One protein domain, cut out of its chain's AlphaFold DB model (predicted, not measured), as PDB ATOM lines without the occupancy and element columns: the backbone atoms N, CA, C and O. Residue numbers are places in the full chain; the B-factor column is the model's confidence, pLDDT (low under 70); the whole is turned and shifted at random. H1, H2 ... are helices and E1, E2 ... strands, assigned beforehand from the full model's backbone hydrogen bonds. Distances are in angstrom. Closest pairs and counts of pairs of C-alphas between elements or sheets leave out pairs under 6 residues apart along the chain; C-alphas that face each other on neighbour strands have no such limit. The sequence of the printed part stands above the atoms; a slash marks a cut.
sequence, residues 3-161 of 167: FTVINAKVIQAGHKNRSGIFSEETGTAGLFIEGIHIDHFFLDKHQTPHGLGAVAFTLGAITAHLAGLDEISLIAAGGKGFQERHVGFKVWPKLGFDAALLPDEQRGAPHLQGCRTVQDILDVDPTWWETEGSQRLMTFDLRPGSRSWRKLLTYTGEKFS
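AT A GLANCE: This is residues 3 to 161 of the 167 residues of an uncharacterized protein of Variovorax paradoxus (strain S110) (UniProt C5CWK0). A twisted sheet of five strands is the backbone of this domain; its long hairpin E2 and E3 reaches outward, with the loop of residues 26 to 31 sticking out free. The two longer helices, H1 and H5, pack on each other and on the sheet with parts of their length, while the small helices H3 and H4 sit with long loops beyond the E5 edge and short H2 lies near H4. The printed part has 159 residues, with five named helices and five named strands in the order E1 E2 E3 H1 E4 H2 H3 H4 E5 H5; the sheet, E1 E2 E3 E4 E5, is mixed. The class is mixed, helices and strands, with under half of the residues, 78 of 159, in named elements. The whole is compact, with a radius of gyration of the C-alphas of 16.2 A and spans of 45 by 45 by 32 A.

HOW THE PARTS SIT: E1, residues 3 to 5, E2, residues 17 to 25, and E3, residues 32 to 40, form a meander, each strand the antiparallel neighbour of the one before. E1 and E2 are a hairpin, with N 3 and O 19 within hydrogen-bond range at 2.8 A; E2 and E3 are another, with N 22 and O 35 at 2.9 A. E4, residues 71 to 75, is parallel to E3 at 38 degrees, with N 38 and O 73 at 2.8 A. E5, residues 137 to 141, is antiparallel to E4 at 159 degrees, with N 140 and O 72 at 2.7 A. H1, residues 52 to 66, makes with E3 and E4 a strand-helix-strand unit, two parallel neighbour strands with a helix between, with a right-handed crossover. H1 is on the sheet but only grazes it, with residues 60 to 65; the C-alphas of Ala 61 and Ile 72 are the closest of H1 and E4, at 7.5 A. H5, residues 147 to 160, only grazes the sheet with residues 147 to 152; its closest C-alphas to E5 are those of Ser 148 and Phe 140, at 5.6 A. H1 touches H5 with residues 54 to 58 alone, and H5 touches H1 with residues 152 to 156 alone; the closest C-alphas, of Ala 54 and Thr 156, are 6.7 A apart. They run opposite ways at a tilt of 37 degrees, only just steep. H2, residues 88 to 91, is only just on the sheet, with 5 pairs of C-alphas within 10 A, and only grazes it. H3, residues 118 to 124, and H4, residues 126 to 132, are not on the sheet; they touch at a steep tilt of 53 degrees, opposite ways, with the C-alphas of Leu 122 and Trp 129 closest at 6.8 A. H2 and H4 are close but not clearly touching, with the C-alphas of Lys 90 and Glu 130 closest at 5.9 A. In H1, H3, H4 and H5 every O i to N i+4 pair is within hydrogen-bond range; H2 is too short for such a pair.

IN THESE COORDINATES: E2 measures 26.3 A from first to last C-alpha and E3 23.9 A; H1 measures 21.0 A and H5 20.1 A. E1 begins at C-alpha 3, (161.753, 110.553, 243.972), and H5 ends at C-alpha 160, (159.815, 136.421, 254.336).

THE WHOLE: The C-alphas of Ala 29 and His 46, the two farthest apart, are 48.7 A apart. The printed part has no cut. The links E1 to E2, E3 to H1, E4 to H2 and H2 to H3 are long, the last with 26 residues. The mean pLDDT of the printed part is 92.3; residues 27 to 31 are under 70.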
ATOM      1  N   PHE A   3     163.047 110.208 243.401       92.06
ATOM      2  CA  PHE A   3     161.753 110.553 243.972       92.06
ATOM      3  C   PHE A   3     160.987 111.425 242.981       92.06
ATOM      4  O   PHE A   3     161.544 112.350 242.392       92.06
ATOM      5  N   THR A   4     159.711 111.113 242.768       93.69
ATOM      6  CA  THR A   4     158.824 111.880 241.886       93.69
ATOM      7  C   THR A   4     157.598 112.312 242.668       93.69
ATOM      8  O   THR A   4     156.934 111.483 243.285       93.69
ATOM      9  N   VAL A   5     157.284 113.602 242.612       92.44
ATOM     10  CA  VAL A   5     156.102 114.195 243.234       92.44
ATOM     11  C   VAL A   5     155.184 114.721 242.140       92.44
ATOM     12  O   VAL A   5     155.595 115.504 241.281       92.44
ATOM     13  N   ILE A   6     153.927 114.293 242.194       89.19
ATOM     14  CA  ILE A   6     152.846 114.787 241.345       89.19
ATOM     15  C   ILE A   6     151.817 115.425 242.272       89.19
ATOM     16  O   ILE A   6     151.266 114.760 243.145       89.19
ATOM     17  N   ASN A   7     151.575 116.720 242.099       88.88
ATOM     18  CA  ASN A   7     150.603 117.459 242.890       88.88
ATOM     19  C   ASN A   7     149.920 118.506 242.013       88.88
ATOM     20  O   ASN A   7     150.435 119.606 241.841       88.88
ATOM     21  N   ALA A   8     148.740 118.173 241.491       87.69
ATOM     22  CA  ALA A   8     147.998 119.031 240.567       87.69
ATOM     23  C   ALA A   8     147.506 120.358 241.180       87.69
ATOM     24  O   ALA A   8     147.015 121.207 240.445       87.69
ATOM     25  N   LYS A   9     147.616 120.548 242.506       89.12
ATOM     26  CA  LYS A   9     147.240 121.808 243.167       89.12
ATOM     27  C   LYS A   9     148.336 122.869 243.110       89.12
ATOM     28  O   LYS A   9     148.031 124.046 243.220       89.12
ATOM     29  N   VAL A  10     149.605 122.465 243.017       91.25
ATOM     30  CA  VAL A  10     150.754 123.394 243.078       91.25
ATOM     31  C   VAL A  10     151.784 123.159 241.974       91.25
ATOM     32  O   VAL A  10     152.610 124.022 241.715       91.25
ATOM     33  N   ILE A  11     151.755 122.016 241.292       91.62
ATOM     34  CA  ILE A  11     152.595 121.737 240.125       91.62
ATOM     35  C   ILE A  11     151.755 121.988 238.874       91.62
ATOM     36  O   ILE A  11     150.631 121.495 238.770       91.62
ATOM     37  N   GLN A  12     152.317 122.737 237.923       89.31
ATOM     38  CA  GLN A  12     151.665 123.056 236.653       89.31
ATOM     39  C   GLN A  12     151.214 121.780 235.926       89.31
ATOM     40  O   GLN A  12     151.953 120.795 235.852       89.31
ATOM     41  N   ALA A  13     150.006 121.806 235.358       87.88
ATOM     42  CA  ALA A  13     149.447 120.670 234.632       87.88
ATOM     43  C   ALA A  13     150.410 120.154 233.543       87.88
ATOM     44  O   ALA A  13     150.996 120.935 232.794       87.88
ATOM     45  N   GLY A  14     150.574 118.830 233.469       87.81
ATOM     46  CA  GLY A  14     151.516 118.177 232.552       87.81
ATOM     47  C   GLY A  14     152.963 118.097 233.056       87.81
ATOM     48  O   GLY A  14     153.786 117.458 232.405       87.81
ATOM     49  N   HIS A  15     153.274 118.675 234.220       91.25
ATOM     50  CA  HIS A  15     154.596 118.604 234.843       91.25
ATOM     51  C   HIS A  15     154.598 117.753 236.121       91.25
ATOM     52  O   HIS A  15     153.564 117.451 236.719       91.25
ATOM     53  N   LYS A  16     155.801 117.354 236.538       91.94
ATOM     54  CA  LYS A  16     156.090 116.642 237.786       91.94
ATOM     55  C   LYS A  16     157.392 117.178 238.364       91.94
ATOM     56  O   LYS A  16     158.265 117.580 237.598       91.94
ATOM     57  N   ASN A  17     157.535 117.124 239.683       93.88
ATOM     58  CA  ASN A  17     158.809 117.428 240.328       93.88
ATOM     59  C   ASN A  17     159.568 116.131 240.545       93.88
ATOM     60  O   ASN A  17     158.979 115.120 240.937       93.88
ATOM     61  N   ARG A  18     160.863 116.138 240.247       95.38
ATOM     62  CA  ARG A  18     161.691 114.941 240.299       95.38
ATOM     63  C   ARG A  18     163.095 115.291 240.750       95.38
ATOM     64  O   ARG A  18     163.723 116.172 240.172       95.38
ATOM     65  N   SER A  19     163.578 114.538 241.728       95.31
ATOM     66  CA  SER A  19     164.944 114.644 242.236       95.31
ATOM     67  C   SER A  19     165.507 113.252 242.472       95.31
ATOM     68  O   SER A  19     164.752 112.323 242.768       95.31
ATOM     69  N   GLY A  20     166.815 113.079 242.339       93.50
ATOM     70  CA  GLY A  20     167.470 111.806 242.600       93.50
ATOM     71  C   GLY A  20     168.756 111.966 243.384       93.50
ATOM     72  O   GLY A  20     169.450 112.957 243.224       93.50
ATOM     73  N   ILE A  21     169.054 110.984 244.227       93.00
ATOM     74  CA  ILE A  21     170.339 110.877 244.920       93.00
ATOM     75  C   ILE A  21     171.321 110.170 243.990       93.00
ATOM     76  O   ILE A  21     170.972 109.118 243.425       93.00
ATOM     77  N   PHE A  22     172.514 110.743 243.862       91.75
ATOM     78  CA  PHE A  22     173.633 110.199 243.107       91.75
ATOM     79  C   PHE A  22     174.900 110.153 243.969       91.75
ATOM     80  O   PHE A  22     175.014 110.867 244.963       91.75
ATOM     81  N   SER A  23     175.825 109.290 243.561       88.38
ATOM     82  CA  SER A  23     177.194 109.230 244.061       88.38
ATOM     83  C   SER A  23     178.105 109.143 242.840       88.38
ATOM     84  O   SER A  23     177.850 108.322 241.952       88.38
ATOM     85  N   GLU A  24     179.097 110.020 242.752       84.44
ATOM     86  CA  GLU A  24     180.054 110.075 241.647       84.44
ATOM     87  C   GLU A  24     181.480 110.018 242.197       84.44
ATOM     88  O   GLU A  24     181.826 110.747 243.125       84.44
ATOM     89  N   GLU A  25     182.312 109.134 241.641       79.31
ATOM     90  CA  GLU A  25     183.727 109.065 241.999       79.31
ATOM     91  C   GLU A  25     184.467 110.250 241.371       79.31
ATOM     92  O   GLU A  25     184.447 110.459 240.158       79.31
ATOM     93  N   THR A  26     185.137 111.034 242.205       73.56
ATOM     94  CA  THR A  26     186.001 112.116 241.734       73.56
ATOM     95  C   THR A  26     187.339 111.546 241.264       73.56
ATOM     96  O   THR A  26     187.808 110.531 241.770       73.56
ATOM     97  N   GLY A  27     188.012 112.220 240.324       57.72
ATOM     98  CA  GLY A  27     189.291 111.766 239.742       57.72
ATOM     99  C   GLY A  27     190.469 111.610 240.723       57.72
ATOM    100  O   GLY A  27     191.567 111.229 240.319       57.72
ATOM    101  N   THR A  28     190.257 111.900 242.005       66.12
ATOM    102  CA  THR A  28     191.149 111.591 243.124       66.12
ATOM    103  C   THR A  28     190.727 110.268 243.754       66.12
ATOM    104  O   THR A  28     189.653 110.182 244.342       66.12
ATOM    105  N   ALA A  29     191.588 109.253 243.643       62.59
ATOM    106  CA  ALA A  29     191.315 107.882 244.073       62.59
ATOM    107  C   ALA A  29     190.649 107.811 245.463       62.59
ATOM    108  O   ALA A  29     191.273 108.138 246.475       62.59
ATOM    109  N   GLY A  30     189.390 107.360 245.491       60.75
ATOM    110  CA  GLY A  30     188.626 107.098 246.714       60.75
ATOM    111  C   GLY A  30     187.785 108.256 247.267       60.75
ATOM    112  O   GLY A  30     187.180 108.082 248.323       60.75
ATOM    113  N   LEU A  31     187.720 109.411 246.597       68.38
ATOM    114  CA  LEU A  31     186.810 110.500 246.971       68.38
ATOM    115  C   LEU A  31     185.522 110.429 246.143       68.38
ATOM    116  O   LEU A  31     185.578 110.463 244.915       68.38
ATOM    117  N   PHE A  32     184.373 110.391 246.816       76.81
ATOM    118  CA  PHE A  32     183.048 110.415 246.198       76.81
ATOM    119  C   PHE A  32     182.353 111.738 246.504       76.81
ATOM    120  O   PHE A  32     182.489 112.252 247.610       76.81
ATOM    121  N   ILE A  33     181.605 112.258 245.534       79.25
ATOM    122  CA  ILE A  33     180.609 113.305 245.761       79.25
ATOM    123  C   ILE A  33     179.266 112.611 245.903       79.25
ATOM    124  O   ILE A  33     178.820 111.933 244.973       79.25
ATOM    125  N   GLU A  34     178.617 112.789 247.050       89.75
ATOM    126  CA  GLU A  34     177.224 112.392 247.236       89.75
ATOM    127  C   GLU A  34     176.327 113.624 247.156       89.75
ATOM    128  O   GLU A  34     176.539 114.626 247.841       89.75
ATOM    129  N   GLY A  35     175.297 113.559 246.317       92.69
ATOM    130  CA  GLY A  35     174.479 114.731 246.047       92.69
ATOM    131  C   GLY A  35     173.062 114.420 245.606       92.69
ATOM    132  O   GLY A  35     172.668 113.274 245.365       92.69
ATOM    133  N   ILE A  36     172.274 115.487 245.495       95.44
ATOM    134  CA  ILE A  36     170.929 115.446 244.917       95.44
ATOM    135  C   ILE A  36     170.966 116.107 243.548       95.44
ATOM    136  O   ILE A  36     171.315 117.273 243.436       95.44
ATOM    137  N   HIS A  37     170.508 115.415 242.514       96.75
ATOM    138  CA  HIS A  37     170.203 116.033 241.233       96.75
ATOM    139  C   HIS A  37     168.714 116.380 241.155       96.75
ATOM    140  O   HIS A  37     167.864 115.486 241.222       96.75
ATOM    141  N   ILE A  38     168.379 117.662 241.004       96.56
ATOM    142  CA  ILE A  38     167.020 118.120 240.700       96.56
ATOM    143  C   ILE A  38     166.832 118.044 239.184       96.56
ATOM    144  O   ILE A  38     167.326 118.879 238.432       96.56
ATOM    145  N   ASP A  39     166.079 117.036 238.757       93.19
ATOM    146  CA  ASP A  39     165.760 116.774 237.354       93.19
ATOM    147  C   ASP A  39     164.635 117.708 236.873       93.19
ATOM    148  O   ASP A  39     164.711 118.297 235.800       93.19
ATOM    149  N   HIS A  40     163.589 117.891 237.689       91.62
ATOM    150  CA  HIS A  40     162.467 118.779 237.375       91.62
ATOM    151  C   HIS A  40     161.959 119.494 238.632       91.62
ATOM    152  O   HIS A  40     161.687 118.853 239.650       91.62
ATOM    153  N   PHE A  41     161.753 120.809 238.538       93.19
ATOM    154  CA  PHE A  41     161.120 121.614 239.583       93.19
ATOM    155  C   PHE A  41     160.196 122.658 238.947       93.19
ATOM    156  O   PHE A  41     160.629 123.697 238.452       93.19
ATOM    157  N   PHE A  42     158.907 122.347 238.943       91.88
ATOM    158  CA  PHE A  42     157.829 123.141 238.379       91.88
ATOM    159  C   PHE A  42     156.843 123.523 239.474       91.88
ATOM    160  O   PHE A  42     156.461 122.707 240.316       91.88
ATOM    161  N   LEU A  43     156.415 124.777 239.425       92.56
ATOM    162  CA  LEU A  43     155.370 125.328 240.270       92.56
ATOM    163  C   LEU A  43     154.399 126.089 239.378       92.56
ATOM    164  O   LEU A  43     154.808 126.807 238.466       92.56
ATOM    165  N   ASP A  44     153.109 125.912 239.627       90.88
ATOM    166  CA  ASP A  44     152.072 126.666 238.940       90.88
ATOM    167  C   ASP A  44     152.060 128.104 239.472       90.88
ATOM    168  O   ASP A  44     151.774 128.320 240.648       90.88
ATOM    169  N   LYS A  45     152.360 129.090 238.625       86.94
ATOM    170  CA  LYS A  45     152.461 130.499 239.045       86.94
ATOM    171  C   LYS A  45     151.149 131.099 239.567       86.94
ATOM    172  O   LYS A  45     151.192 132.112 240.252       86.94
ATOM    173  N   HIS A  46     150.003 130.524 239.206       88.81
ATOM    174  CA  HIS A  46     148.684 131.030 239.584       88.81
ATOM    175  C   HIS A  46     148.130 130.335 240.826       88.81
ATOM    176  O   HIS A  46     147.346 130.932 241.557       88.81
ATOM    177  N   GLN A  47     148.521 129.082 241.057       90.62
ATOM    178  CA  GLN A  47     147.996 128.275 242.161       90.62
ATOM    179  C   GLN A  47     148.975 128.139 243.329       90.62
ATOM    180  O   GLN A  47     148.566 127.904 244.465       90.62
ATOM    181  N   THR A  48     150.275 128.268 243.070       88.69
ATOM    182  CA  THR A  48     151.296 128.064 244.095       88.69
ATOM    183  C   THR A  48     151.342 129.250 245.052       88.69
ATOM    184  O   THR A  48     151.559 130.375 244.601       88.69
ATOM    185  N   PRO A  49     151.225 129.021 246.373       90.19
ATOM    186  CA  PRO A  49     151.419 130.074 247.357       90.19
ATOM    187  C   PRO A  49     152.765 130.779 247.175       90.19
ATOM    188  O   PRO A  49     153.801 130.132 246.973       90.19
ATOM    189  N   HIS A  50     152.754 132.107 247.287       86.75
ATOM    190  CA  HIS A  50     153.971 132.903 247.194       86.75
ATOM    191  C   HIS A  50     155.027 132.386 248.185       86.75
ATOM    192  O   HIS A  50     154.738 132.092 249.343       86.75
ATOM    193  N   GLY A  51     156.263 132.234 247.709       88.06
ATOM    194  CA  GLY A  51     157.373 131.749 248.529       88.06
ATOM    195  C   GLY A  51     157.435 130.233 248.745       88.06
ATOM    196  O   GLY A  51     158.495 129.768 249.159       88.06
ATOM    197  N   LEU A  52     156.412 129.439 248.391       90.88
ATOM    198  CA  LEU A  52     156.440 127.981 248.613       90.88
ATOM    199  C   LEU A  52     157.677 127.319 247.996       90.88
ATOM    200  O   LEU A  52     158.297 126.476 248.634       90.88
ATOM    201  N   GLY A  53     158.070 127.720 246.785       92.06
ATOM    202  CA  GLY A  53     159.271 127.180 246.141       92.06
ATOM    203  C   GLY A  53     160.559 127.462 246.913       92.06
ATOM    204  O   GLY A  53     161.403 126.580 247.021       92.06
ATOM    205  N   ALA A  54     160.673 128.657 247.501       92.62
ATOM    206  CA  ALA A  54     161.815 129.020 248.331       92.62
ATOM    207  C   ALA A  54     161.835 128.185 249.614       92.62
ATOM    208  O   ALA A  54     162.849 127.579 249.922       92.62
ATOM    209  N   VAL A  55     160.695 128.063 250.306       93.25
ATOM    210  CA  VAL A  55     160.577 127.218 251.507       93.25
ATOM    211  C   VAL A  55     160.910 125.762 251.192       93.25
ATOM    212  O   VAL A  55     161.720 125.153 251.885       93.25
ATOM    213  N   ALA A  56     160.311 125.205 250.138       93.50
ATOM    214  CA  ALA A  56     160.509 123.815 249.747       93.50
ATOM    215  C   ALA A  56     161.976 123.528 249.410       93.50
ATOM    216  O   ALA A  56     162.522 122.526 249.872       93.50
ATOM    217  N   PHE A  57     162.625 124.415 248.649       96.19
ATOM    218  CA  PHE A  57     164.043 124.273 248.345       96.19
ATOM    219  C   PHE A  57     164.910 124.419 249.600       96.19
ATOM    220  O   PHE A  57     165.751 123.560 249.840       96.19
ATOM    221  N   THR A  58     164.674 125.431 250.441       96.38
ATOM    222  CA  THR A  58     165.451 125.655 251.671       96.38
ATOM    223  C   THR A  58     165.374 124.463 252.620       96.38
ATOM    224  O   THR A  58     166.404 123.991 253.094       96.38
ATOM    225  N   LEU A  59     164.179 123.920 252.859       95.88
ATOM    226  CA  LEU A  59     164.016 122.717 253.678       95.88
ATOM    227  C   LEU A  59     164.707 121.498 253.049       95.88
ATOM    228  O   LEU A  59     165.324 120.708 253.765       95.88
ATOM    229  N   GLY A  60     164.649 121.363 251.720       95.75
ATOM    230  CA  GLY A  60     165.372 120.326 250.983       95.75
ATOM    231  C   GLY A  60     166.890 120.440 251.142       95.75
ATOM    232  O   GLY A  60     167.538 119.450 251.464       95.75
ATOM    233  N   ALA A  61     167.444 121.645 250.998       97.69
ATOM    234  CA  ALA A  61     168.870 121.917 251.172       97.69
ATOM    235  C   ALA A  61     169.340 121.647 252.606       97.69
ATOM    236  O   ALA A  61     170.373 121.012 252.802       97.69
ATOM    237  N   ILE A  62     168.556 122.049 253.613       97.31
ATOM    238  CA  ILE A  62     168.859 121.754 255.022       97.31
ATOM    239  C   ILE A  62     168.862 120.241 255.251       97.31
ATOM    240  O   ILE A  62     169.783 119.715 255.867       97.31
ATOM    241  N   THR A  63     167.862 119.534 254.721       96.88
ATOM    242  CA  THR A  63     167.770 118.073 254.851       96.88
ATOM    243  C   THR A  63     168.966 117.380 254.199       96.88
ATOM    244  O   THR A  63     169.556 116.495 254.808       96.88
ATOM    245  N   ALA A  64     169.354 117.803 252.993       96.38
ATOM    246  CA  ALA A  64     170.507 117.262 252.276       96.38
ATOM    247  C   ALA A  64     171.819 117.482 253.048       96.38
ATOM    248  O   ALA A  64     172.592 116.546 253.228       96.38
ATOM    249  N   HIS A  65     172.024 118.691 253.575       96.88
ATOM    250  CA  HIS A  65     173.184 119.017 254.401       96.88
ATOM    251  C   HIS A  65     173.245 118.182 255.685       96.88
ATOM    252  O   HIS A  65     174.283 117.613 256.006       96.88
ATOM    253  N   LEU A  66     172.125 118.060 256.405       96.44
ATOM    254  CA  LEU A  66     172.050 117.246 257.623       96.44
ATOM    255  C   LEU A  66     172.224 115.746 257.349       96.44
ATOM    256  O   LEU A  66     172.623 115.009 258.246       96.44
ATOM    257  N   ALA A  67     171.945 115.300 256.123       94.81
ATOM    258  CA  ALA A  67     172.211 113.941 255.668       94.81
ATOM    259  C   ALA A  67     173.681 113.706 255.261       94.81
ATOM    260  O   ALA A  67     174.025 112.577 254.928       94.81
ATOM    261  N   GLY A  68     174.538 114.733 255.304       94.56
ATOM    262  CA  GLY A  68     175.962 114.627 254.978       94.56
ATOM    263  C   GLY A  68     176.291 114.717 253.487       94.56
ATOM    264  O   GLY A  68     177.391 114.341 253.108       94.56
ATOM    265  N   LEU A  69     175.364 115.202 252.653       95.25
ATOM    266  CA  LEU A  69     175.598 115.377 251.216       95.25
ATOM    267  C   LEU A  69     176.429 116.635 250.928       95.25
ATOM    268  O   LEU A  69     176.329 117.637 251.642       95.25
ATOM    269  N   ASP A  70     177.191 116.601 249.835       94.56
ATOM    270  CA  ASP A  70     178.123 117.664 249.448       94.56
ATOM    271  C   ASP A  70     177.473 118.740 248.575       94.56
ATOM    272  O   ASP A  70     177.802 119.925 248.684       94.56
ATOM    273  N   GLU A  71     176.529 118.348 247.715       96.69
ATOM    274  CA  GLU A  71     175.910 119.275 246.770       96.69
ATOM    275  C   GLU A  71     174.472 118.939 246.360       96.69
ATOM    276  O   GLU A  71     173.968 117.818 246.489       96.69
ATOM    277  N   ILE A  72     173.810 119.951 245.798       98.25
ATOM    278  CA  ILE A  72     172.608 119.785 244.980       98.25
ATOM    279  C   ILE A  72     172.921 120.306 243.580       98.25
ATOM    280  O   ILE A  72     173.330 121.452 243.440       98.25
ATOM    281  N   SER A  73     172.684 119.517 242.538       97.81
ATOM    282  CA  SER A  73     172.907 119.910 241.145       97.81
ATOM    283  C   SER A  73     171.602 120.001 240.357       97.81
ATOM    284  O   SER A  73     170.613 119.339 240.678       97.81
ATOM    285  N   LEU A  74     171.577 120.839 239.320       97.81
ATOM    286  CA  LEU A  74     170.452 120.950 238.385       97.81
ATOM    287  C   LEU A  74     170.868 121.573 237.057       97.81
ATOM    288  O   LEU A  74     171.882 122.264 236.973       97.81
ATOM    289  N   ILE A  75     170.039 121.398 236.029       97.00
ATOM    290  CA  ILE A  75     170.129 122.200 234.807       97.00
ATOM    291  C   ILE A  75     169.257 123.449 234.967       97.00
ATOM    292  O   ILE A  75     168.028 123.373 235.025       97.00
ATOM    293  N   ALA A  76     169.885 124.622 235.014       96.69
ATOM    294  CA  ALA A  76     169.190 125.891 235.186       96.69
ATOM    295  C   ALA A  76     168.577 126.353 233.854       96.69
ATOM    296  O   ALA A  76     169.145 127.180 233.154       96.69
ATOM    297  N   ALA A  77     167.433 125.782 233.473       94.94
ATOM    298  CA  ALA A  77     166.856 125.930 232.134       94.94
ATOM    299  C   ALA A  77     166.499 127.375 231.720       94.94
ATOM    300  O   ALA A  77     166.042 128.170 232.545       94.94
ATOM    301  N   GLY A  78     166.617 127.677 230.420       94.44
ATOM    302  CA  GLY A  78     166.226 128.956 229.806       94.44
ATOM    303  C   GLY A  78     167.389 129.876 229.426       94.44
ATOM    304  O   GLY A  78     168.541 129.452 229.378       94.44
ATOM    305  N   GLY A  79     167.071 131.139 229.141       92.62
ATOM    306  CA  GLY A  79     168.056 132.169 228.799       92.62
ATOM    307  C   GLY A  79     168.442 132.188 227.320       92.62
ATOM    308  O   GLY A  79     167.790 131.563 226.479       92.62
ATOM    309  N   LYS A  80     169.498 132.935 226.996       91.69
ATOM    310  CA  LYS A  80     169.929 133.208 225.622       91.69
ATOM    311  C   LYS A  80     170.196 131.915 224.845       91.69
ATOM    312  O   LYS A  80     171.020 131.098 225.248       91.69
ATOM    313  N   GLY A  81     169.503 131.742 223.717       89.44
ATOM    314  CA  GLY A  81     169.615 130.554 222.859       89.44
ATOM    315  C   GLY A  81     168.764 129.349 223.290       89.44
ATOM    316  O   GLY A  81     168.852 128.299 222.659       89.44
ATOM    317  N   PHE A  82     167.926 129.486 224.325       90.62
ATOM    318  CA  PHE A  82     167.061 128.422 224.841       90.62
ATOM    319  C   PHE A  82     165.584 128.846 224.879       90.62
ATOM    320  O   PHE A  82     165.225 129.975 224.559       90.62
ATOM    321  N   GLN A  83     164.697 127.916 225.250       82.81
ATOM    322  CA  GLN A  83     163.254 128.176 225.314       82.81
ATOM    323  C   GLN A  83     162.924 129.274 226.341       82.81
ATOM    324  O   GLN A  83     163.107 129.069 227.541       82.81
ATOM    325  N   GLU A  84     162.337 130.377 225.873       80.12
ATOM    326  CA  GLU A  84     162.016 131.572 226.677       80.12
ATOM    327  C   GLU A  84     161.067 131.305 227.855       80.12
ATOM    328  O   GLU A  84     161.071 132.030 228.848       80.12
ATOM    329  N   ARG A  85     160.262 130.237 227.782       85.81
ATOM    330  CA  ARG A  85     159.336 129.855 228.862       85.81
ATOM    331  C   ARG A  85     160.038 129.399 230.143       85.81
ATOM    332  O   ARG A  85     159.409 129.384 231.198       85.81
ATOM    333  N   HIS A  86     161.299 128.973 230.060       90.31
ATOM    334  CA  HIS A  86     162.057 128.543 231.227       90.31
ATOM    335  C   HIS A  86     162.841 129.715 231.811       90.31
ATOM    336  O   HIS A  86     163.492 130.478 231.103       90.31
ATOM    337  N   VAL A  87     162.791 129.833 233.134       93.88
ATOM    338  CA  VAL A  87     163.409 130.934 233.885       93.88
ATOM    339  C   VAL A  87     164.437 130.441 234.903       93.88
ATOM    340  O   VAL A  87     164.901 131.205 235.743       93.88
ATOM    341  N   GLY A  88     164.804 129.161 234.847       95.00
ATOM    342  CA  GLY A  88     165.737 128.539 235.782       95.00
ATOM    343  C   GLY A  88     167.089 129.245 235.816       95.00
ATOM    344  O   GLY A  88     167.587 129.517 236.905       95.00
ATOM    345  N   PHE A  89     167.636 129.620 234.655       96.62
ATOM    346  CA  PHE A  89     168.931 130.309 234.555       96.62
ATOM    347  C   PHE A  89     168.994 131.605 235.384       96.62
ATOM    348  O   PHE A  89     170.046 131.930 235.918       96.62
ATOM    349  N   LYS A  90     167.871 132.323 235.545       95.25
ATOM    350  CA  LYS A  90     167.794 133.552 236.354       95.25
ATOM    351  C   LYS A  90     167.327 133.319 237.791       95.25
ATOM    352  O   LYS A  90     167.605 134.140 238.658       95.25
ATOM    353  N   VAL A  91     166.598 132.233 238.055       95.19
ATOM    354  CA  VAL A  91     166.033 131.938 239.383       95.19
ATOM    355  C   VAL A  91     167.035 131.206 240.272       95.19
ATOM    356  O   VAL A  91     167.246 131.619 241.410       95.19
ATOM    357  N   TRP A  92     167.661 130.139 239.776       97.75
ATOM    358  CA  TRP A  92     168.518 129.281 240.598       97.75
ATOM    359  C   TRP A  92     169.753 129.997 241.150       97.75
ATOM    360  O   TRP A  92     170.036 129.832 242.340       97.75
ATOM    361  N   PRO A  93     170.430 130.875 240.388       98.06
ATOM    362  CA  PRO A  93     171.501 131.692 240.945       98.06
ATOM    363  C   PRO A  93     171.069 132.583 242.115       98.06
ATOM    364  O   PRO A  93     171.795 132.710 243.097       98.06
ATOM    365  N   LYS A  94     169.851 133.135 242.101       96.06
ATOM    366  CA  LYS A  94     169.348 133.946 243.229       96.06
ATOM    367  C   LYS A  94     169.194 133.121 244.512       96.06
ATOM    368  O   LYS A  94     169.342 133.659 245.603       96.06
ATOM    369  N   LEU A  95     168.952 131.815 244.381       96.88
ATOM    370  CA  LEU A  95     168.889 130.869 245.497       96.88
ATOM    371  C   LEU A  95     170.267 130.378 245.958       96.88
ATOM    372  O   LEU A  95     170.326 129.684 246.962       96.88
ATOM    373  N   GLY A  96     171.357 130.725 245.268       98.00
ATOM    374  CA  GLY A  96     172.720 130.340 245.647       98.00
ATOM    375  C   GLY A  96     173.343 129.223 244.814       98.00
ATOM    376  O   GLY A  96     174.445 128.785 245.140       98.00
ATOM    377  N   PHE A  97     172.689 128.775 243.741       98.62
ATOM    378  CA  PHE A  97     173.351 127.913 242.761       98.62
ATOM    379  C   PHE A  97     174.426 128.689 242.005       98.62
ATOM    380  O   PHE A  97     174.249 129.868 241.698       98.62
ATOM    381  N   ASP A  98     175.529 128.035 241.681       98.62
ATOM    382  CA  ASP A  98     176.619 128.640 240.933       98.62
ATOM    383  C   ASP A  98     177.106 127.712 239.822       98.62
ATOM    384  O   ASP A  98     176.837 126.510 239.806       98.62
ATOM    385  N   ALA A  99     177.811 128.296 238.866       98.19
ATOM    386  CA  ALA A  99     178.513 127.576 237.821       98.19
ATOM    387  C   ALA A  99     179.683 128.415 237.326       98.19
ATOM    388  O   ALA A  99     179.620 129.646 237.323       98.19
ATOM    389  N   ALA A 100     180.724 127.741 236.841       97.62
ATOM    390  CA  ALA A 100     181.749 128.401 236.051       97.62
ATOM    391  C   ALA A 100     181.121 129.056 234.810       97.62
ATOM    392  O   ALA A 100     180.138 128.561 234.245       97.62
ATOM    393  N   LEU A 101     181.693 130.179 234.395       95.69
ATOM    394  CA  LEU A 101     181.285 130.836 233.161       95.69
ATOM    395  C   LEU A 101     181.717 130.021 231.948       95.69
ATOM    396  O   LEU A 101     182.735 129.323 231.971       95.69
ATOM    397  N   LEU A 102     180.919 130.100 230.887       92.69
ATOM    398  CA  LEU A 102     181.242 129.413 229.645       92.69
ATOM    399  C   LEU A 102     182.393 130.139 228.930       92.69
ATOM    400  O   LEU A 102     182.540 131.357 229.080       92.69
ATOM    401  N   PRO A 103     183.199 129.426 228.121       89.25
ATOM    402  CA  PRO A 103     184.224 130.064 227.309       89.25
ATOM    403  C   PRO A 103     183.636 131.214 226.488       89.25
ATOM    404  O   PRO A 103     182.575 131.072 225.883       89.25
ATOM    405  N   ASP A 104     184.336 132.349 226.483       86.69
ATOM    406  CA  ASP A 104     183.991 133.550 225.716       86.69
ATOM    407  C   ASP A 104     182.664 134.245 226.061       86.69
ATOM    408  O   ASP A 104     182.300 135.225 225.404       86.69
ATOM    409  N   GLU A 105     181.964 133.809 227.107       88.25
ATOM    410  CA  GLU A 105     180.694 134.400 227.540       88.25
ATOM    411  C   GLU A 105     180.822 135.905 227.840       88.25
ATOM    412  O   GLU A 105     179.913 136.691 227.588       88.25
ATOM    413  N   GLN A 106     182.003 136.326 228.289       90.88
ATOM    414  CA  GLN A 106     182.306 137.706 228.665       90.88
ATOM    415  C   GLN A 106     182.897 138.548 227.529       90.88
ATOM    416  O   GLN A 106     183.230 139.712 227.751       90.88
ATOM    417  N   ARG A 107     183.075 138.003 226.316       86.62
ATOM    418  CA  ARG A 107     183.820 138.670 225.230       86.62
ATOM    419  C   ARG A 107     183.282 140.072 224.897       86.62
ATOM    420  O   ARG A 107     184.057 140.945 224.523       86.62
ATOM    421  N   GLY A 108     181.975 140.288 225.044       89.06
ATOM    422  CA  GLY A 108     181.310 141.579 224.823       89.06
ATOM    423  C   GLY A 108     181.106 142.440 226.076       89.06
ATOM    424  O   GLY A 108     180.485 143.492 225.974       89.06
ATOM    425  N   ALA A 109     181.593 142.011 227.243       93.56
ATOM    426  CA  ALA A 109     181.355 142.657 228.534       93.56
ATOM    427  C   ALA A 109     182.680 142.887 229.292       93.56
ATOM    428  O   ALA A 109     183.036 142.107 230.179       93.56
ATOM    429  N   PRO A 110     183.446 143.947 228.952       94.25
ATOM    430  CA  PRO A 110     184.742 144.228 229.575       94.25
ATOM    431  C   PRO A 110     184.681 144.379 231.100       94.25
ATOM    432  O   PRO A 110     185.610 143.972 231.793       94.25
ATOM    433  N   HIS A 111     183.577 144.915 231.633       96.00
ATOM    434  CA  HIS A 111     183.364 145.077 233.074       96.00
ATOM    435  C   HIS A 111     183.222 143.748 233.825       96.00
ATOM    436  O   HIS A 111     183.384 143.724 235.040       96.00
ATOM    437  N   LEU A 112     182.976 142.642 233.114       96.50
ATOM    438  CA  LEU A 112     182.828 141.309 233.693       96.50
ATOM    439  C   LEU A 112     184.086 140.443 233.585       96.50
ATOM    440  O   LEU A 112     184.089 139.362 234.151       96.50
ATOM    441  N   GLN A 113     185.168 140.893 232.942       92.88
ATOM    442  CA  GLN A 113     186.368 140.071 232.671       92.88
ATOM    443  C   GLN A 113     187.056 139.491 233.925       92.88
ATOM    444  O   GLN A 113     187.821 138.536 233.828       92.88
ATOM    445  N   GLY A 114     186.807 140.061 235.109       93.38
ATOM    446  CA  GLY A 114     187.296 139.522 236.385       93.38
ATOM    447  C   GLY A 114     186.427 138.409 236.985       93.38
ATOM    448  O   GLY A 114     186.872 137.729 237.910       93.38
ATOM    449  N   CYS A 115     185.205 138.220 236.488       97.12
ATOM    450  CA  CYS A 115     184.259 137.234 237.000       97.12
ATOM    451  C   CYS A 115     184.651 135.829 236.533       97.12
ATOM    452  O   CYS A 115     185.064 135.638 235.390       97.12
ATOM    453  N   ARG A 116     184.498 134.829 237.398       96.88
ATOM    454  CA  ARG A 116     184.783 133.420 237.078       96.88
ATOM    455  C   ARG A 116     183.539 132.554 237.131       96.88
ATOM    456  O   ARG A 116     183.483 131.529 236.452       96.88
ATOM    457  N   THR A 117     182.562 132.960 237.932       98.25
ATOM    458  CA  THR A 117     181.312 132.228 238.112       98.25
ATOM    459  C   THR A 117     180.089 133.097 237.849       98.25
ATOM    460  O   THR A 117     180.176 134.324 237.756       98.25
ATOM    461  N   VAL A 118     178.926 132.460 237.717       98.12
ATOM    462  CA  VAL A 118     177.640 133.157 237.576       98.12
ATOM    463  C   VAL A 118     177.381 134.051 238.784       98.12
ATOM    464  O   VAL A 118     176.912 135.175 238.627       98.12
ATOM    465  N   GLN A 119     177.726 133.596 239.986       98.25
ATOM    466  CA  GLN A 119     177.587 134.422 241.181       98.25
ATOM    467  C   GLN A 119     178.493 135.661 241.153       98.25
ATOM    468  O   GLN A 119     178.078 136.707 241.643       98.25
ATOM    469  N   ASP A 120     179.696 135.583 240.572       98.00
ATOM    470  CA  ASP A 120     180.547 136.769 240.385       98.00
ATOM    471  C   ASP A 120     179.875 137.795 239.470       98.00
ATOM    472  O   ASP A 120     179.854 138.979 239.795       98.00
ATOM    473  N   ILE A 121     179.254 137.338 238.375       97.62
ATOM    474  CA  ILE A 121     178.463 138.217 237.508       97.62
ATOM    475  C   ILE A 121     177.311 138.836 238.294       97.62
ATOM    476  O   ILE A 121     177.110 140.037 238.203       97.62
ATOM    477  N   LEU A 122     176.573 138.059 239.091       97.19
ATOM    478  CA  LEU A 122     175.461 138.603 239.874       97.19
ATOM    479  C   LEU A 122     175.883 139.644 240.912       97.19
ATOM    480  O   LEU A 122     175.077 140.510 241.248       97.19
ATOM    481  N   ASP A 123     177.105 139.556 241.434       96.81
ATOM    482  CA  ASP A 123     177.638 140.546 242.370       96.81
ATOM    483  C   ASP A 123     178.079 141.842 241.663       96.81
ATOM    484  O   ASP A 123     178.133 142.890 242.306       96.81
ATOM    485  N   VAL A 124     178.375 141.792 240.357       97.44
ATOM    486  CA  VAL A 124     178.831 142.946 239.561       97.44
ATOM    487  C   VAL A 124     177.704 143.571 238.734       97.44
ATOM    488  O   VAL A 124     177.521 144.785 238.760       97.44
ATOM    489  N   ASP A 125     176.965 142.757 237.984       97.31
ATOM    490  CA  ASP A 125     175.921 143.170 237.045       97.31
ATOM    491  C   ASP A 125     174.826 142.086 236.910       97.31
ATOM    492  O   ASP A 125     174.819 141.280 235.969       97.31
ATOM    493  N   PRO A 126     173.865 142.036 237.851       96.25
ATOM    494  CA  PRO A 126     172.769 141.073 237.790       96.25
ATOM    495  C   PRO A 126     171.834 141.315 236.596       96.25
ATOM    496  O   PRO A 126     171.233 140.364 236.099       96.25
ATOM    497  N   THR A 127     171.718 142.555 236.109       96.25
ATOM    498  CA  THR A 127     170.878 142.891 234.950       96.25
ATOM    499  C   THR A 127     171.435 142.278 233.675       96.25
ATOM    500  O   THR A 127     170.673 141.698 232.902       96.25
ATOM    501  N   TRP A 128     172.755 142.320 233.487       96.12
ATOM    502  CA  TRP A 128     173.407 141.646 232.368       96.12
ATOM    503  C   TRP A 128     173.135 140.141 232.373       96.12
ATOM    504  O   TRP A 128     172.833 139.566 231.328       96.12
ATOM    505  N   TRP A 129     173.172 139.491 233.542       96.81
ATOM    506  CA  TRP A 129     172.864 138.062 233.633       96.81
ATOM    507  C   TRP A 129     171.426 137.743 233.215       96.81
ATOM    508  O   TRP A 129     171.187 136.731 232.562       96.81
ATOM    509  N   GLU A 130     170.456 138.596 233.553       94.81
ATOM    510  CA  GLU A 130     169.062 138.376 233.158       94.81
ATOM    511  C   GLU A 130     168.851 138.432 231.637       94.81
ATOM    512  O   GLU A 130     167.951 137.755 231.134       94.81
ATOM    513  N   THR A 131     169.680 139.189 230.912       93.44
ATOM    514  CA  THR A 131     169.592 139.334 229.450       93.44
ATOM    515  C   THR A 131     170.484 138.358 228.687       93.44
ATOM    516  O   THR A 131     170.068 137.802 227.674       93.44
ATOM    517  N   GLU A 132     171.709 138.145 229.159       95.12
ATOM    518  CA  GLU A 132     172.749 137.403 228.435       95.12
ATOM    519  C   GLU A 132     172.983 135.995 228.991       95.12
ATOM    520  O   GLU A 132     173.538 135.141 228.294       95.12
ATOM    521  N   GLY A 133     172.528 135.730 230.218       95.00
ATOM    522  CA  GLY A 133     172.674 134.440 230.874       95.00
ATOM    523  C   GLY A 133     171.975 133.313 230.116       95.00
ATOM    524  O   GLY A 133     171.005 133.504 229.375       95.00
ATOM    525  N   SER A 134     172.477 132.098 230.309       95.31
ATOM    526  CA  SER A 134     172.022 130.925 229.565       95.31
ATOM    527  C   SER A 134     172.015 129.660 230.412       95.31
ATOM    528  O   SER A 134     172.676 129.563 231.453       95.31
ATOM    529  N   GLN A 135     171.260 128.671 229.939       95.94
ATOM    530  CA  GLN A 135     171.141 127.369 230.573       95.94
ATOM    531  C   GLN A 135     172.497 126.687 230.752       95.94
ATOM    532  O   GLN A 135     173.291 126.590 229.821       95.94
ATOM    533  N   ARG A 136     172.716 126.130 231.946       96.44
ATOM    534  CA  ARG A 136     173.867 125.274 232.263       96.44
ATOM    535  C   ARG A 136     173.598 124.401 233.481       96.44
ATOM    536  O   ARG A 136     172.641 124.646 234.218       96.44
ATOM    537  N   LEU A 137     174.452 123.399 233.677       97.31
ATOM    538  CA  LEU A 137     174.558 122.697 234.952       97.31
ATOM    539  C   LEU A 137     175.047 123.685 236.011       97.31
ATOM    540  O   LEU A 137     176.030 124.388 235.787       97.31
ATOM    541  N   MET A 138     174.348 123.738 237.136       98.38
ATOM    542  CA  MET A 138     174.733 124.521 238.301       98.38
ATOM    543  C   MET A 138     174.695 123.646 239.542       98.38
ATOM    544  O   MET A 138     173.909 122.697 239.614       98.38
ATOM    545  N   THR A 139     175.501 124.012 240.530       98.38
ATOM    546  CA  THR A 139     175.566 123.324 241.815       98.38
ATOM    547  C   THR A 139     175.303 124.288 242.962       98.38
ATOM    548  O   THR A 139     175.616 125.476 242.910       98.38
ATOM    549  N   PHE A 140     174.672 123.769 244.001       98.62
ATOM    550  CA  PHE A 140     174.528 124.394 245.297       98.62
ATOM    551  C   PHE A 140     175.471 123.669 246.250       98.62
ATOM    552  O   PHE A 140     175.296 122.478 246.501       98.62
ATOM    553  N   ASP A 141     176.452 124.391 246.778       98.06
ATOM    554  CA  ASP A 141     177.445 123.851 247.700       98.06
ATOM    555  C   ASP A 141     176.842 123.711 249.105       98.06
ATOM    556  O   ASP A 141     176.534 124.716 249.757       98.06
ATOM    557  N   LEU A 142     176.664 122.474 249.577       98.19
ATOM    558  CA  LEU A 142     176.064 122.192 250.883       98.19
ATOM    559  C   LEU A 142     177.059 122.317 252.041       98.19
ATOM    560  O   LEU A 142     176.626 122.270 253.196       98.19
ATOM    561  N   ARG A 143     178.359 122.517 251.788       96.19
ATOM    562  CA  ARG A 143     179.361 122.616 252.857       96.19
ATOM    563  C   ARG A 143     179.090 123.821 253.768       96.19
ATOM    564  O   ARG A 143     178.675 124.883 253.286       96.19
ATOM    565  N   PRO A 144     179.349 123.709 255.084       95.25
ATOM    566  CA  PRO A 144     179.166 124.820 256.012       95.25
ATOM    567  C   PRO A 144     179.884 126.093 255.547       95.25
ATOM    568  O   PRO A 144     181.056 126.062 255.180       95.25
ATOM    569  N   GLY A 145     179.185 127.228 255.590       95.06
ATOM    570  CA  GLY A 145     179.764 128.533 255.252       95.06
ATOM    571  C   GLY A 145     179.939 128.808 253.754       95.06
ATOM    572  O   GLY A 145     180.498 129.853 253.404       95.06
ATOM    573  N   SER A 146     179.447 127.928 252.875       97.75
ATOM    574  CA  SER A 146     179.479 128.144 251.428       97.75
ATOM    575  C   SER A 146     178.773 129.444 251.011       97.75
ATOM    576  O   SER A 146     177.868 129.963 251.678       97.75
ATOM    577  N   ARG A 147     179.170 129.984 249.851       97.75
ATOM    578  CA  ARG A 147     178.487 131.135 249.236       97.75
ATOM    579  C   ARG A 147     177.022 130.808 248.931       97.75
ATOM    580  O   ARG A 147     176.173 131.682 249.101       97.75
ATOM    581  N   SER A 148     176.739 129.561 248.550       98.44
ATOM    582  CA  SER A 148     175.392 129.051 248.292       98.44
ATOM    583  C   SER A 148     174.483 129.218 249.509       98.44
ATOM    584  O   SER A 148     173.414 129.819 249.391       98.44
ATOM    585  N   TRP A 149     174.947 128.821 250.699       98.12
ATOM    586  CA  TRP A 149     174.209 129.040 251.945       98.12
ATOM    587  C   TRP A 149     173.961 130.514 252.235       98.12
ATOM    588  O   TRP A 149     172.837 130.893 252.561       98.12
ATOM    589  N   ARG A 150     174.981 131.366 252.081       97.50
ATOM    590  CA  ARG A 150     174.830 132.809 252.314       97.50
ATOM    591  C   ARG A 150     173.746 133.409 251.415       97.50
ATOM    592  O   ARG A 150     172.871 134.105 251.915       97.50
ATOM    593  N   LYS A 151     173.772 133.092 250.116       97.50
ATOM    594  CA  LYS A 151     172.774 133.560 249.141       97.50
ATOM    595  C   LYS A 151     171.374 133.046 249.476       97.50
ATOM    596  O   LYS A 151     170.442 133.844 249.514       97.50
ATOM    597  N   LEU A 152     171.226 131.759 249.795       97.12
ATOM    598  CA  LEU A 152     169.930 131.170 250.146       97.12
ATOM    599  C   LEU A 152     169.310 131.798 251.397       97.12
ATOM    600  O   LEU A 152     168.111 132.085 251.418       97.12
ATOM    601  N   LEU A 153     170.119 132.006 252.439       94.81
ATOM    602  CA  LEU A 153     169.667 132.592 253.700       94.81
ATOM    603  C   LEU A 153     169.287 134.066 253.524       94.81
ATOM    604  O   LEU A 153     168.239 134.466 254.024       94.81
ATOM    605  N   THR A 154     170.066 134.844 252.764       94.44
ATOM    606  CA  THR A 154     169.705 136.223 252.398       94.44
ATOM    607  C   THR A 154     168.405 136.258 251.598       94.44
ATOM    608  O   THR A 154     167.464 136.931 252.008       94.44
ATOM    609  N   TYR A 155     168.301 135.459 250.530       93.62
ATOM    610  CA  TYR A 155     167.106 135.394 249.683       93.62
ATOM    611  C   TYR A 155     165.851 135.026 250.485       93.62
ATOM    612  O   TYR A 155     164.799 135.644 250.343       93.62
ATOM    613  N   THR A 156     165.952 134.012 251.347       91.25
ATOM    614  CA  THR A 156     164.840 133.569 252.199       91.25
ATOM    615  C   THR A 156     164.493 134.640 253.237       91.25
ATOM    616  O   THR A 156     163.319 134.936 253.437       91.25
ATOM    617  N   GLY A 157     165.498 135.258 253.862       90.00
ATOM    618  CA  GLY A 157     165.310 136.335 254.829       90.00
ATOM    619  C   GLY A 157     164.577 137.531 254.225       90.00
ATOM    620  O   GLY A 157     163.592 137.984 254.796       90.00
ATOM    621  N   GLU A 158     164.984 137.994 253.044       89.81
ATOM    622  CA  GLU A 158     164.325 139.093 252.325       89.81
ATOM    623  C   GLU A 158     162.892 138.725 251.922       89.81
ATOM    624  O   GLU A 158     161.961 139.496 252.148       89.81
ATOM    625  N   LYS A 159     162.692 137.512 251.396       86.00
ATOM    626  CA  LYS A 159     161.393 137.055 250.884       86.00
ATOM    627  C   LYS A 159     160.319 136.883 251.960       86.00
ATOM    628  O   LYS A 159     159.133 136.954 251.642       86.00
ATOM    629  N   PHE A 160     160.723 136.631 253.204       84.25
ATOM    630  CA  PHE A 160     159.815 136.421 254.336       84.25
ATOM    631  C   PHE A 160     159.928 137.495 255.425       84.25
ATOM    632  O   PHE A 160     159.260 137.389 256.454       84.25
ATOM    633  N   SER A 161     160.729 138.542 255.211       80.38
ATOM    634  CA  SER A 161     160.735 139.713 256.085       80.38
ATOM    635  C   SER A 161     159.419 140.476 255.939       80.38
ATOM    636  O   SER A 161     158.933 140.708 254.831       80.38
TER     637      SER A 161